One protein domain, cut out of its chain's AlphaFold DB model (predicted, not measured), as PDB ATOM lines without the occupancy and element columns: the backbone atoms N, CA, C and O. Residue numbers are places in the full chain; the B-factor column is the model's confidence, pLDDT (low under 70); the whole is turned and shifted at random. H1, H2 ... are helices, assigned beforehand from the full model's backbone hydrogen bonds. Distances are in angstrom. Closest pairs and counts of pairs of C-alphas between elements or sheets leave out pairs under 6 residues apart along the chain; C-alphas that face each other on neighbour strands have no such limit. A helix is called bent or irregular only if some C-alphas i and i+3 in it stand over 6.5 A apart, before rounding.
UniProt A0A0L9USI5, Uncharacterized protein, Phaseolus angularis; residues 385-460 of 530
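This is residues 385 to 460 of the 530 residues of an uncharacterized protein of Phaseolus angularis (UniProt A0A0L9USI5). Two helices, the long H3 and the shorter H1, lie crossed on opposite sides of an open middle and make a loose frame, with no two helices touching. The unnamed stretch of residues 385 to 398 makes a loop at one end of the frame, the unnamed stretch of residues 413 to 424 makes one at the other end, and the small helix H2 sits on a third side. The printed part has 76 residues with three named helices in the order H1, H2, H3 and no named strand, and its class is all helix. By its radius of gyration of the C-alphas, 12.4 A, the whole is compact, and the C-alphas span 33 by 24 by 23 A.

H3, the longest helix, holds residues 439 to 460 and is 31.6 A long from first to last C-alpha. It begins at C-alpha 439 at (-45.008, 15.921, 39.738) and ends at C-alpha 460 at (-28.728, -1.968, 19.350). H3 is irregular, with the C-alphas of Glu 440 and Tyr 443 7.6 A apart, and it has a kink of 28 degrees near residue 447. H1 holds residues 399 to 412 and measures 20.0 A, from C-alpha 399 at (-34.088, -3.147, 40.402) onward. H2 holds residues 425 to 428, from Ala 425 to Lys 428.

H3 has its centre at (-34.150, 9.476, 29.270), and H1 has its centre at (-40.263, -4.368, 32.692). H1 and H3 are apart, with no C-alpha of the one within 8 A of the other. H2, with its centre at (-46.207, 6.277, 21.861), is apart from H3 by the same test. H1 and H2 are apart too. In H1 every pair of O of residue i and N of residue i+4 is within hydrogen-bond range, and in H3 13 of 18 such pairs are. H2 is too short for such a pair, and its one pair of O of residue i and N of residue i+3 is within range.

The two C-alphas farthest apart are those of Asp 392 and Ser 415, at 34.8 A, one in each of the two unnamed stretches. The C-alphas of Arg 385 and Leu 460, the first and last printed residues, are 29.4 A apart. The printed part has no cut. The link from H1 to H2 is long, with 12 residues, and the link from H2 to H3 is short, with 10 residues. The mean pLDDT of the printed part is 71.4, and 23 residues are under 70, among them residues 390 to 394, residues 414 to 416 and residues 449 to 460. The mean pLDDT of H3 is 62, that of H1 is 78 and that of H2 is 82.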
ATOM      1  N   ARG A 385     -49.112   0.308  42.280       77.69
ATOM      2  CA  ARG A 385     -48.172   0.654  41.210       77.69
ATOM      3  C   ARG A 385     -46.803   1.046  41.784       77.69
ATOM      4  O   ARG A 385     -46.744   1.862  42.707       77.69
ATOM      5  N   PRO A 386     -45.693   0.528  41.228       74.62
ATOM      6  CA  PRO A 386     -44.358   0.843  41.712       74.62
ATOM      7  C   PRO A 386     -44.045   2.335  41.542       74.62
ATOM      8  O   PRO A 386     -44.168   2.903  40.452       74.62
ATOM      9  N   TRP A 387     -43.613   2.962  42.637       76.38
ATOM     10  CA  TRP A 387     -43.094   4.325  42.626       76.38
ATOM     11  C   TRP A 387     -41.698   4.355  42.016       76.38
ATOM     12  O   TRP A 387     -40.835   3.547  42.377       76.38
ATOM     13  N   ILE A 388     -41.461   5.312  41.122       74.81
ATOM     14  CA  ILE A 388     -40.113   5.615  40.656       74.81
ATOM     15  C   ILE A 388     -39.625   6.883  41.349       74.81
ATOM     16  O   ILE A 388     -40.165   7.969  41.141       74.81
ATOM     17  N   GLU A 389     -38.589   6.736  42.171       74.44
ATOM     18  CA  GLU A 389     -37.918   7.852  42.834       74.44
ATOM     19  C   GLU A 389     -36.575   8.138  42.144       74.44
ATOM     20  O   GLU A 389     -35.789   7.209  41.924       74.44
ATOM     21  N   PRO A 390     -36.282   9.398  41.777       68.50
ATOM     22  CA  PRO A 390     -34.987   9.753  41.216       68.50
ATOM     23  C   PRO A 390     -33.886   9.649  42.282       68.50
ATOM     24  O   PRO A 390     -34.054  10.062  43.429       68.50
ATOM     25  N   PHE A 391     -32.723   9.138  41.883       55.53
ATOM     26  CA  PHE A 391     -31.564   8.964  42.751       55.53
ATOM     27  C   PHE A 391     -30.501  10.023  42.430       55.53
ATOM     28  O   PHE A 391     -29.951  10.061  41.332       55.53
ATOM     29  N   ASP A 392     -30.191  10.895  43.392       52.66
ATOM     30  CA  ASP A 392     -29.056  11.831  43.326       52.66
ATOM     31  C   ASP A 392     -28.943  12.664  42.027       52.66
ATOM     32  O   ASP A 392     -27.873  12.774  41.430       52.66
ATOM     33  N   ARG A 393     -30.041  13.322  41.618       54.44
ATOM     34  CA  ARG A 393     -30.147  14.159  40.393       54.44
ATOM     35  C   ARG A 393     -30.050  13.384  39.069       54.44
ATOM     36  O   ARG A 393     -29.915  13.991  38.006       54.44
ATOM     37  N   GLY A 394     -30.132  12.058  39.121       61.41
ATOM     38  CA  GLY A 394     -30.280  11.178  37.972       61.41
ATOM     39  C   GLY A 394     -31.455  10.222  38.164       61.41
ATOM     40  O   GLY A 394     -31.905   9.961  39.275       61.41
ATOM     41  N   PHE A 395     -31.973   9.695  37.065       70.25
ATOM     42  CA  PHE A 395     -33.019   8.684  37.104       70.25
ATOM     43  C   PHE A 395     -32.359   7.307  37.024       70.25
ATOM     44  O   PHE A 395     -31.842   6.929  35.972       70.25
ATOM     45  N   VAL A 396     -32.333   6.581  38.142       73.25
ATOM     46  CA  VAL A 396     -31.927   5.172  38.183       73.25
ATOM     47  C   VAL A 396     -33.124   4.398  38.720       73.25
ATOM     48  O   VAL A 396     -33.379   4.457  39.924       73.25
ATOM     49  N   PRO A 397     -33.903   3.719  37.863       75.62
ATOM     50  CA  PRO A 397     -35.015   2.917  38.343       75.62
ATOM     51  C   PRO A 397     -34.492   1.863  39.324       75.62
ATOM     52  O   PRO A 397     -33.428   1.272  39.122       75.62
ATOM     53  N   SER A 398     -35.241   1.609  40.401       77.56
ATOM     54  CA  SER A 398     -34.929   0.506  41.314       77.56
ATOM     55  C   SER A 398     -34.828  -0.810  40.531       77.56
ATOM     56  O   SER A 398     -35.366  -0.929  39.429       77.56
ATOM     57  N   LYS A 399     -34.164  -1.835  41.075       75.00
ATOM     58  CA  LYS A 399     -34.088  -3.147  40.402       75.00
ATOM     59  C   LYS A 399     -35.484  -3.693  40.061       75.00
ATOM     60  O   LYS A 399     -35.672  -4.255  38.987       75.00
ATOM     61  N   VAL A 400     -36.457  -3.458  40.944       73.06
ATOM     62  CA  VAL A 400     -37.864  -3.843  40.757       73.06
ATOM     63  C   VAL A 400     -38.514  -3.027  39.636       73.06
ATOM     64  O   VAL A 400     -39.099  -3.611  38.729       73.06
ATOM     65  N   ALA A 401     -38.348  -1.700  39.634       76.12
ATOM     66  CA  ALA A 401     -38.876  -0.841  38.572       76.12
ATOM     67  C   ALA A 401     -38.234  -1.159  37.213       76.12
ATOM     68  O   ALA A 401     -38.926  -1.262  36.211       76.12
ATOM     69  N   SER A 402     -36.928  -1.410  37.187       79.62
ATOM     70  CA  SER A 402     -36.180  -1.812  35.993       79.62
ATOM     71  C   SER A 402     -36.727  -3.103  35.393       79.62
ATOM     72  O   SER A 402     -37.011  -3.165  34.200       79.62
ATOM     73  N   GLN A 403     -36.933  -4.124  36.231       79.00
ATOM     74  CA  GLN A 403     -37.509  -5.398  35.807       79.00
ATOM     75  C   GLN A 403     -38.954  -5.243  35.329       79.00
ATOM     76  O   GLN A 403     -39.318  -5.856  34.329       79.00
ATOM     77  N   ALA A 404     -39.761  -4.413  35.996       78.00
ATOM     78  CA  ALA A 404     -41.126  -4.115  35.573       78.00
ATOM     79  C   ALA A 404     -41.159  -3.390  34.216       78.00
ATOM     80  O   ALA A 404     -41.929  -3.781  33.345       78.00
ATOM     81  N   ILE A 405     -40.272  -2.410  33.990       80.81
ATOM     82  CA  ILE A 405     -40.134  -1.711  32.701       80.81
ATOM     83  C   ILE A 405     -39.735  -2.713  31.611       80.81
ATOM     84  O   ILE A 405     -40.366  -2.766  30.560       80.81
ATOM     85  N   THR A 406     -38.720  -3.549  31.859       81.75
ATOM     86  CA  THR A 406     -38.279  -4.560  30.886       81.75
ATOM     87  C   THR A 406     -39.376  -5.581  30.580       81.75
ATOM     88  O   THR A 406     -39.553  -5.938  29.418       81.75
ATOM     89  N   ARG A 407     -40.129  -6.041  31.588       80.06
ATOM     90  CA  ARG A 407     -41.256  -6.965  31.389       80.06
ATOM     91  C   ARG A 407     -42.385  -6.320  30.595       80.06
ATOM     92  O   ARG A 407     -42.830  -6.935  29.638       80.06
ATOM     93  N   SER A 408     -42.765  -5.086  30.925       80.19
ATOM     94  CA  SER A 408     -43.804  -4.340  30.206       80.19
ATOM     95  C   SER A 408     -43.440  -4.145  28.728       80.19
ATOM     96  O   SER A 408     -44.226  -4.479  27.846       80.19
ATOM     97  N   ILE A 409     -42.191  -3.753  28.437       78.88
ATOM     98  CA  ILE A 409     -41.690  -3.642  27.056       78.88
ATOM     99  C   ILE A 409     -41.720  -5.003  26.340       78.88
ATOM    100  O   ILE A 409     -42.157  -5.073  25.194       78.88
ATOM    101  N   LYS A 410     -41.281  -6.085  27.004       77.38
ATOM    102  CA  LYS A 410     -41.282  -7.446  26.433       77.38
ATOM    103  C   LYS A 410     -42.701  -7.989  26.193       77.38
ATOM    104  O   LYS A 410     -42.891  -8.751  25.254       77.38
ATOM    105  N   GLN A 411     -43.671  -7.637  27.036       77.81
ATOM    106  CA  GLN A 411     -45.053  -8.126  26.956       77.81
ATOM    107  C   GLN A 411     -45.889  -7.366  25.923       77.81
ATOM    108  O   GLN A 411     -46.677  -7.982  25.214       77.81
ATOM    109  N   GLN A 412     -45.723  -6.043  25.829       71.12
ATOM    110  CA  GLN A 412     -46.544  -5.205  24.950       71.12
ATOM    111  C   GLN A 412     -46.102  -5.245  23.482       71.12
ATOM    112  O   GLN A 412     -46.918  -5.009  22.594       71.12
ATOM    113  N   TYR A 413     -44.834  -5.564  23.203       71.88
ATOM    114  CA  TYR A 413     -44.280  -5.477  21.852       71.88
ATOM    115  C   TYR A 413     -43.620  -6.793  21.441       71.88
ATOM    116  O   TYR A 413     -42.433  -7.018  21.666       71.88
ATOM    117  N   LEU A 414     -44.405  -7.656  20.790       60.41
ATOM    118  CA  LEU A 414     -43.902  -8.872  20.136       60.41
ATOM    119  C   LEU A 414     -43.037  -8.547  18.901       60.41
ATOM    120  O   LEU A 414     -42.175  -9.339  18.525       60.41
ATOM    121  N   SER A 415     -43.226  -7.373  18.286       60.03
ATOM    122  CA  SER A 415     -42.382  -6.860  17.205       60.03
ATOM    123  C   SER A 415     -41.296  -5.936  17.758       60.03
ATOM    124  O   SER A 415     -41.589  -4.880  18.321       60.03
ATOM    125  N   LEU A 416     -40.032  -6.320  17.579       66.94
ATOM    126  CA  LEU A 416     -38.890  -5.515  18.004       66.94
ATOM    127  C   LEU A 416     -38.814  -4.214  17.196       66.94
ATOM    128  O   LEU A 416     -38.663  -4.232  15.976       66.94
ATOM    129  N   TRP A 417     -38.846  -3.075  17.887       71.88
ATOM    130  CA  TRP A 417     -38.468  -1.800  17.289       71.88
ATOM    131  C   TRP A 417     -36.942  -1.751  17.130       71.88
ATOM    132  O   TRP A 417     -36.232  -1.935  18.122       71.88
ATOM    133  N   PRO A 418     -36.408  -1.438  15.933       67.62
ATOM    134  CA  PRO A 418     -34.961  -1.356  15.712       67.62
ATOM    135  C   PRO A 418     -34.275  -0.304  16.591       67.62
ATOM    136  O   PRO A 418     -33.076  -0.374  16.836       67.62
ATOM    137  N   SER A 419     -35.027   0.701  17.054       75.62
ATOM    138  CA  SER A 419     -34.594   1.630  18.093       75.62
ATOM    139  C   SER A 419     -35.787   2.332  18.741       75.62
ATOM    140  O   SER A 419     -36.850   2.486  18.137       75.62
ATOM    141  N   TRP A 420     -35.576   2.866  19.945       71.31
ATOM    142  CA  TRP A 420     -36.558   3.693  20.658       71.31
ATOM    143  C   TRP A 420     -37.005   4.945  19.871       71.31
ATOM    144  O   TRP A 420     -38.070   5.503  20.141       71.31
ATOM    145  N   ARG A 421     -36.214   5.411  18.883       65.88
ATOM    146  CA  ARG A 421     -36.580   6.554  18.023       65.88
ATOM    147  C   ARG A 421     -37.724   6.227  17.071       65.88
ATOM    148  O   ARG A 421     -38.543   7.102  16.815       65.88
ATOM    149  N   VAL A 422     -37.744   4.997  16.561       77.12
ATOM    150  CA  VAL A 422     -38.685   4.538  15.527       77.12
ATOM    151  C   VAL A 422     -40.057   4.227  16.125       77.12
ATOM    152  O   VAL A 422     -41.053   4.278  15.417       77.12
ATOM    153  N   MET A 423     -40.120   3.987  17.439       80.69
ATOM    154  CA  MET A 423     -41.380   3.808  18.153       80.69
ATOM    155  C   MET A 423     -42.213   5.109  18.114       80.69
ATOM    156  O   MET A 423     -41.695   6.163  18.519       80.69
ATOM    157  N   PRO A 424     -43.474   5.068  17.647       84.06
ATOM    158  CA  PRO A 424     -44.390   6.206  17.663       84.06
ATOM    159  C   PRO A 424     -44.574   6.807  19.064       84.06
ATOM    160  O   PRO A 424     -44.416   6.139  20.088       84.06
ATOM    161  N   ALA A 425     -44.900   8.101  19.138       80.00
ATOM    162  CA  ALA A 425     -45.119   8.779  20.420       80.00
ATOM    163  C   ALA A 425     -46.340   8.223  21.175       80.00
ATOM    164  O   ALA A 425     -46.346   8.204  22.405       80.00
ATOM    165  N   GLN A 426     -47.334   7.732  20.435       83.44
ATOM    166  CA  GLN A 426     -48.542   7.097  20.949       83.44
ATOM    167  C   GLN A 426     -48.227   5.790  21.686       83.44
ATOM    168  O   GLN A 426     -48.825   5.536  22.722       83.44
ATOM    169  N   ASP A 427     -47.225   5.039  21.227       82.06
ATOM    170  CA  ASP A 427     -46.809   3.758  21.816       82.06
ATOM    171  C   ASP A 427     -45.854   3.945  23.012       82.06
ATOM    172  O   ASP A 427     -45.737   3.098  23.899       82.06
ATOM    173  N   LYS A 428     -45.200   5.111  23.107       81.12
ATOM    174  CA  LYS A 428     -44.357   5.475  24.260       81.12
ATOM    175  C   LYS A 428     -45.161   5.728  25.526       81.12
ATOM    176  O   LYS A 428     -44.659   5.451  26.607       81.12
ATOM    177  N   GLN A 429     -46.361   6.287  25.409       78.62
ATOM    178  CA  GLN A 429     -47.156   6.709  26.564       78.62
ATOM    179  C   GLN A 429     -47.697   5.527  27.400       78.62
ATOM    180  O   GLN A 429     -47.532   5.555  28.621       78.62
ATOM    181  N   PRO A 430     -48.254   4.453  26.802       82.62
ATOM    182  CA  PRO A 430     -48.710   3.268  27.532       82.62
ATOM    183  C   PRO A 430     -47.630   2.591  28.381       82.62
ATOM    184  O   PRO A 430     -47.936   2.100  29.463       82.62
ATOM    185  N   LEU A 431     -46.361   2.627  27.953       80.12
ATOM    186  CA  LEU A 431     -45.238   2.020  28.685       80.12
ATOM    187  C   LEU A 431     -45.028   2.610  30.083       80.12
ATOM    188  O   LEU A 431     -44.513   1.931  30.972       80.12
ATOM    189  N   TRP A 432     -45.417   3.870  30.275       80.50
ATOM    190  CA  TRP A 432     -45.228   4.584  31.534       80.50
ATOM    191  C   TRP A 432     -46.465   4.565  32.428       80.50
ATOM    192  O   TRP A 432     -46.344   4.845  33.618       80.50
ATOM    193  N   GLN A 433     -47.631   4.179  31.899       82.44
ATOM    194  CA  GLN A 433     -48.877   4.101  32.667       82.44
ATOM    195  C   GLN A 433     -48.779   3.216  33.922       82.44
ATOM    196  O   GLN A 433     -49.360   3.600  34.941       82.44
ATOM    197  N   PRO A 434     -48.036   2.088  33.936       81.56
ATOM    198  CA  PRO A 434     -47.903   1.264  35.138       81.56
ATOM    199  C   PRO A 434     -47.124   1.927  36.282       81.56
ATOM    200  O   PRO A 434     -47.154   1.423  37.402       81.56
ATOM    201  N   PHE A 435     -46.431   3.042  36.036       82.88
ATOM    202  CA  PHE A 435     -45.555   3.683  37.013       82.88
ATOM    203  C   PHE A 435     -46.173   4.955  37.583       82.88
ATOM    204  O   PHE A 435     -46.869   5.702  36.899       82.88
ATOM    205  N   LYS A 436     -45.883   5.216  38.859       83.69
ATOM    206  CA  LYS A 436     -46.207   6.484  39.517       83.69
ATOM    207  C   LYS A 436     -44.931   7.256  39.817       83.69
ATOM    208  O   LYS A 436     -43.937   6.683  40.265       83.69
ATOM    209  N   TRP A 437     -44.978   8.565  39.617       88.94
ATOM    210  CA  TRP A 437     -43.932   9.494  40.031       88.94
ATOM    211  C   TRP A 437     -44.548  10.768  40.600       88.94
ATOM    212  O   TRP A 437     -45.724  11.064  40.386       88.94
ATOM    213  N   LYS A 438     -43.755  11.513  41.369       82.88
ATOM    214  CA  LYS A 438     -44.179  12.810  41.901       82.88
ATOM    215  C   LYS A 438     -44.103  13.869  40.793       82.88
ATOM    216  O   LYS A 438     -43.131  13.842  40.037       82.88
ATOM    217  N   PRO A 439     -45.047  14.828  40.721       81.88
ATOM    218  CA  PRO A 439     -45.008  15.921  39.738       81.88
ATOM    219  C   PRO A 439     -43.693  16.715  39.767       81.88
ATOM    220  O   PRO A 439     -43.193  17.160  38.741       81.88
ATOM    221  N   GLU A 440     -43.075  16.815  40.946       82.94
ATOM    222  CA  GLU A 440     -41.770  17.449  41.186       82.94
ATOM    223  C   GLU A 440     -40.613  16.833  40.379       82.94
ATOM    224  O   GLU A 440     -39.562  17.453  40.264       82.94
ATOM    225  N   HIS A 441     -40.788  15.620  39.845       78.94
ATOM    226  CA  HIS A 441     -39.758  14.867  39.125       78.94
ATOM    227  C   HIS A 441     -40.032  14.738  37.623       78.94
ATOM    228  O   HIS A 441     -39.340  13.999  36.920       78.94
ATOM    229  N   GLU A 442     -41.054  15.428  37.112       79.31
ATOM    230  CA  GLU A 442     -41.468  15.316  35.715       79.31
ATOM    231  C   GLU A 442     -40.370  15.776  34.743       79.31
ATOM    232  O   GLU A 442     -40.153  15.153  33.702       79.31
ATOM    233  N   TYR A 443     -39.591  16.793  35.120       76.12
ATOM    234  CA  TYR A 443     -38.452  17.260  34.332       76.12
ATOM    235  C   TYR A 443     -37.311  16.230  34.282       76.12
ATOM    236  O   TYR A 443     -36.750  15.965  33.216       76.12
ATOM    237  N   GLU A 444     -36.961  15.602  35.409       75.88
ATOM    238  CA  GLU A 444     -35.944  14.549  35.464       75.88
ATOM    239  C   GLU A 444     -36.350  13.316  34.652       75.88
ATOM    240  O   GLU A 444     -35.492  12.688  34.025       75.88
ATOM    241  N   ILE A 445     -37.645  13.001  34.619       74.56
ATOM    242  CA  ILE A 445     -38.210  11.906  33.824       74.56
ATOM    243  C   ILE A 445     -38.170  12.242  32.334       74.56
ATOM    244  O   ILE A 445     -37.699  11.428  31.540       74.56
ATOM    245  N   GLN A 446     -38.532  13.464  31.938       71.12
ATOM    246  CA  GLN A 446     -38.353  13.914  30.554       71.12
ATOM    247  C   GLN A 446     -36.872  13.894  30.135       71.12
ATOM    248  O   GLN A 446     -36.537  13.471  29.031       71.12
ATOM    249  N   ASN A 447     -35.953  14.257  31.031       68.31
ATOM    250  CA  ASN A 447     -34.518  14.177  30.763       68.31
ATOM    251  C   ASN A 447     -34.030  12.716  30.678       68.31
ATOM    252  O   ASN A 447     -33.142  12.392  29.884       68.31
ATOM    253  N   PHE A 448     -34.627  11.801  31.448       70.19
ATOM    254  CA  PHE A 448     -34.417  10.365  31.279       70.19
ATOM    255  C   PHE A 448     -34.922   9.878  29.917       70.19
ATOM    256  O   PHE A 448     -34.191   9.134  29.264       70.19
ATOM    257  N   HIS A 449     -36.075  10.357  29.425       66.06
ATOM    258  CA  HIS A 449     -36.537  10.052  28.063       66.06
ATOM    259  C   HIS A 449     -35.457  10.408  27.031       66.06
ATOM    260  O   HIS A 449     -35.196   9.626  26.118       66.06
ATOM    261  N   SER A 450     -34.780  11.548  27.207       62.91
ATOM    262  CA  SER A 450     -33.695  11.996  26.325       62.91
ATOM    263  C   SER A 450     -32.372  11.234  26.515       62.91
ATOM    264  O   SER A 450     -31.622  11.074  25.554       62.91
ATOM    265  N   LYS A 451     -32.056  10.746  27.723       59.78
ATOM    266  CA  LYS A 451     -30.785  10.050  28.027       59.78
ATOM    267  C   LYS A 451     -30.841   8.539  27.801       59.78
ATOM    268  O   LYS A 451     -29.912   7.988  27.206       59.78
ATOM    269  N   ALA A 452     -31.922   7.873  28.207       58.59
ATOM    270  CA  ALA A 452     -32.173   6.462  27.898       58.59
ATOM    271  C   ALA A 452     -32.176   6.227  26.379       58.59
ATOM    272  O   ALA A 452     -31.642   5.234  25.890       58.59
ATOM    273  N   PHE A 453     -32.660   7.215  25.625       51.22
ATOM    274  CA  PHE A 453     -32.596   7.296  24.168       51.22
ATOM    275  C   PHE A 453     -31.171   7.211  23.591       51.22
ATOM    276  O   PHE A 453     -30.951   6.457  22.645       51.22
ATOM    277  N   ILE A 454     -30.187   7.909  24.173       48.34
ATOM    278  CA  ILE A 454     -28.778   7.844  23.728       48.34
ATOM    279  C   ILE A 454     -28.166   6.477  24.072       48.34
ATOM    280  O   ILE A 454     -27.359   5.934  23.319       48.34
ATOM    281  N   SER A 455     -28.563   5.906  25.209       47.31
ATOM    282  CA  SER A 455     -28.052   4.629  25.707       47.31
ATOM    283  C   SER A 455     -28.566   3.422  24.913       47.31
ATOM    284  O   SER A 455     -27.770   2.582  24.502       47.31
ATOM    285  N   CYS A 456     -29.876   3.332  24.658       45.75
ATOM    286  CA  CYS A 456     -30.472   2.228  23.893       45.75
ATOM    287  C   CYS A 456     -29.961   2.174  22.449       45.75
ATOM    288  O   CYS A 456     -29.792   1.084  21.910       45.75
ATOM    289  N   GLN A 457     -29.658   3.328  21.845       42.22
ATOM    290  CA  GLN A 457     -29.068   3.389  20.508       42.22
ATOM    291  C   GLN A 457     -27.707   2.666  20.449       42.22
ATOM    292  O   GLN A 457     -27.461   1.897  19.527       42.22
ATOM    293  N   ARG A 458     -26.869   2.800  21.487       41.03
ATOM    294  CA  ARG A 458     -25.576   2.094  21.577       41.03
ATOM    295  C   ARG A 458     -25.691   0.587  21.804       41.03
ATOM    296  O   ARG A 458     -24.798  -0.142  21.391       41.03
ATOM    297  N   CYS A 459     -26.744   0.115  22.470       43.41
ATOM    298  CA  CYS A 459     -26.938  -1.318  22.715       43.41
ATOM    299  C   CYS A 459     -27.444  -2.068  21.472       43.41
ATOM    300  O   CYS A 459     -27.179  -3.260  21.343       43.41
ATOM    301  N   LEU A 460     -28.156  -1.383  20.570       43.53
ATOM    302  CA  LEU A 460     -28.728  -1.968  19.350       43.53
ATOM    303  C   LEU A 460     -27.779  -1.893  18.138       43.53
ATOM    304  O   LEU A 460     -27.969  -2.626  17.178       43.53
TER     305      LEU A 460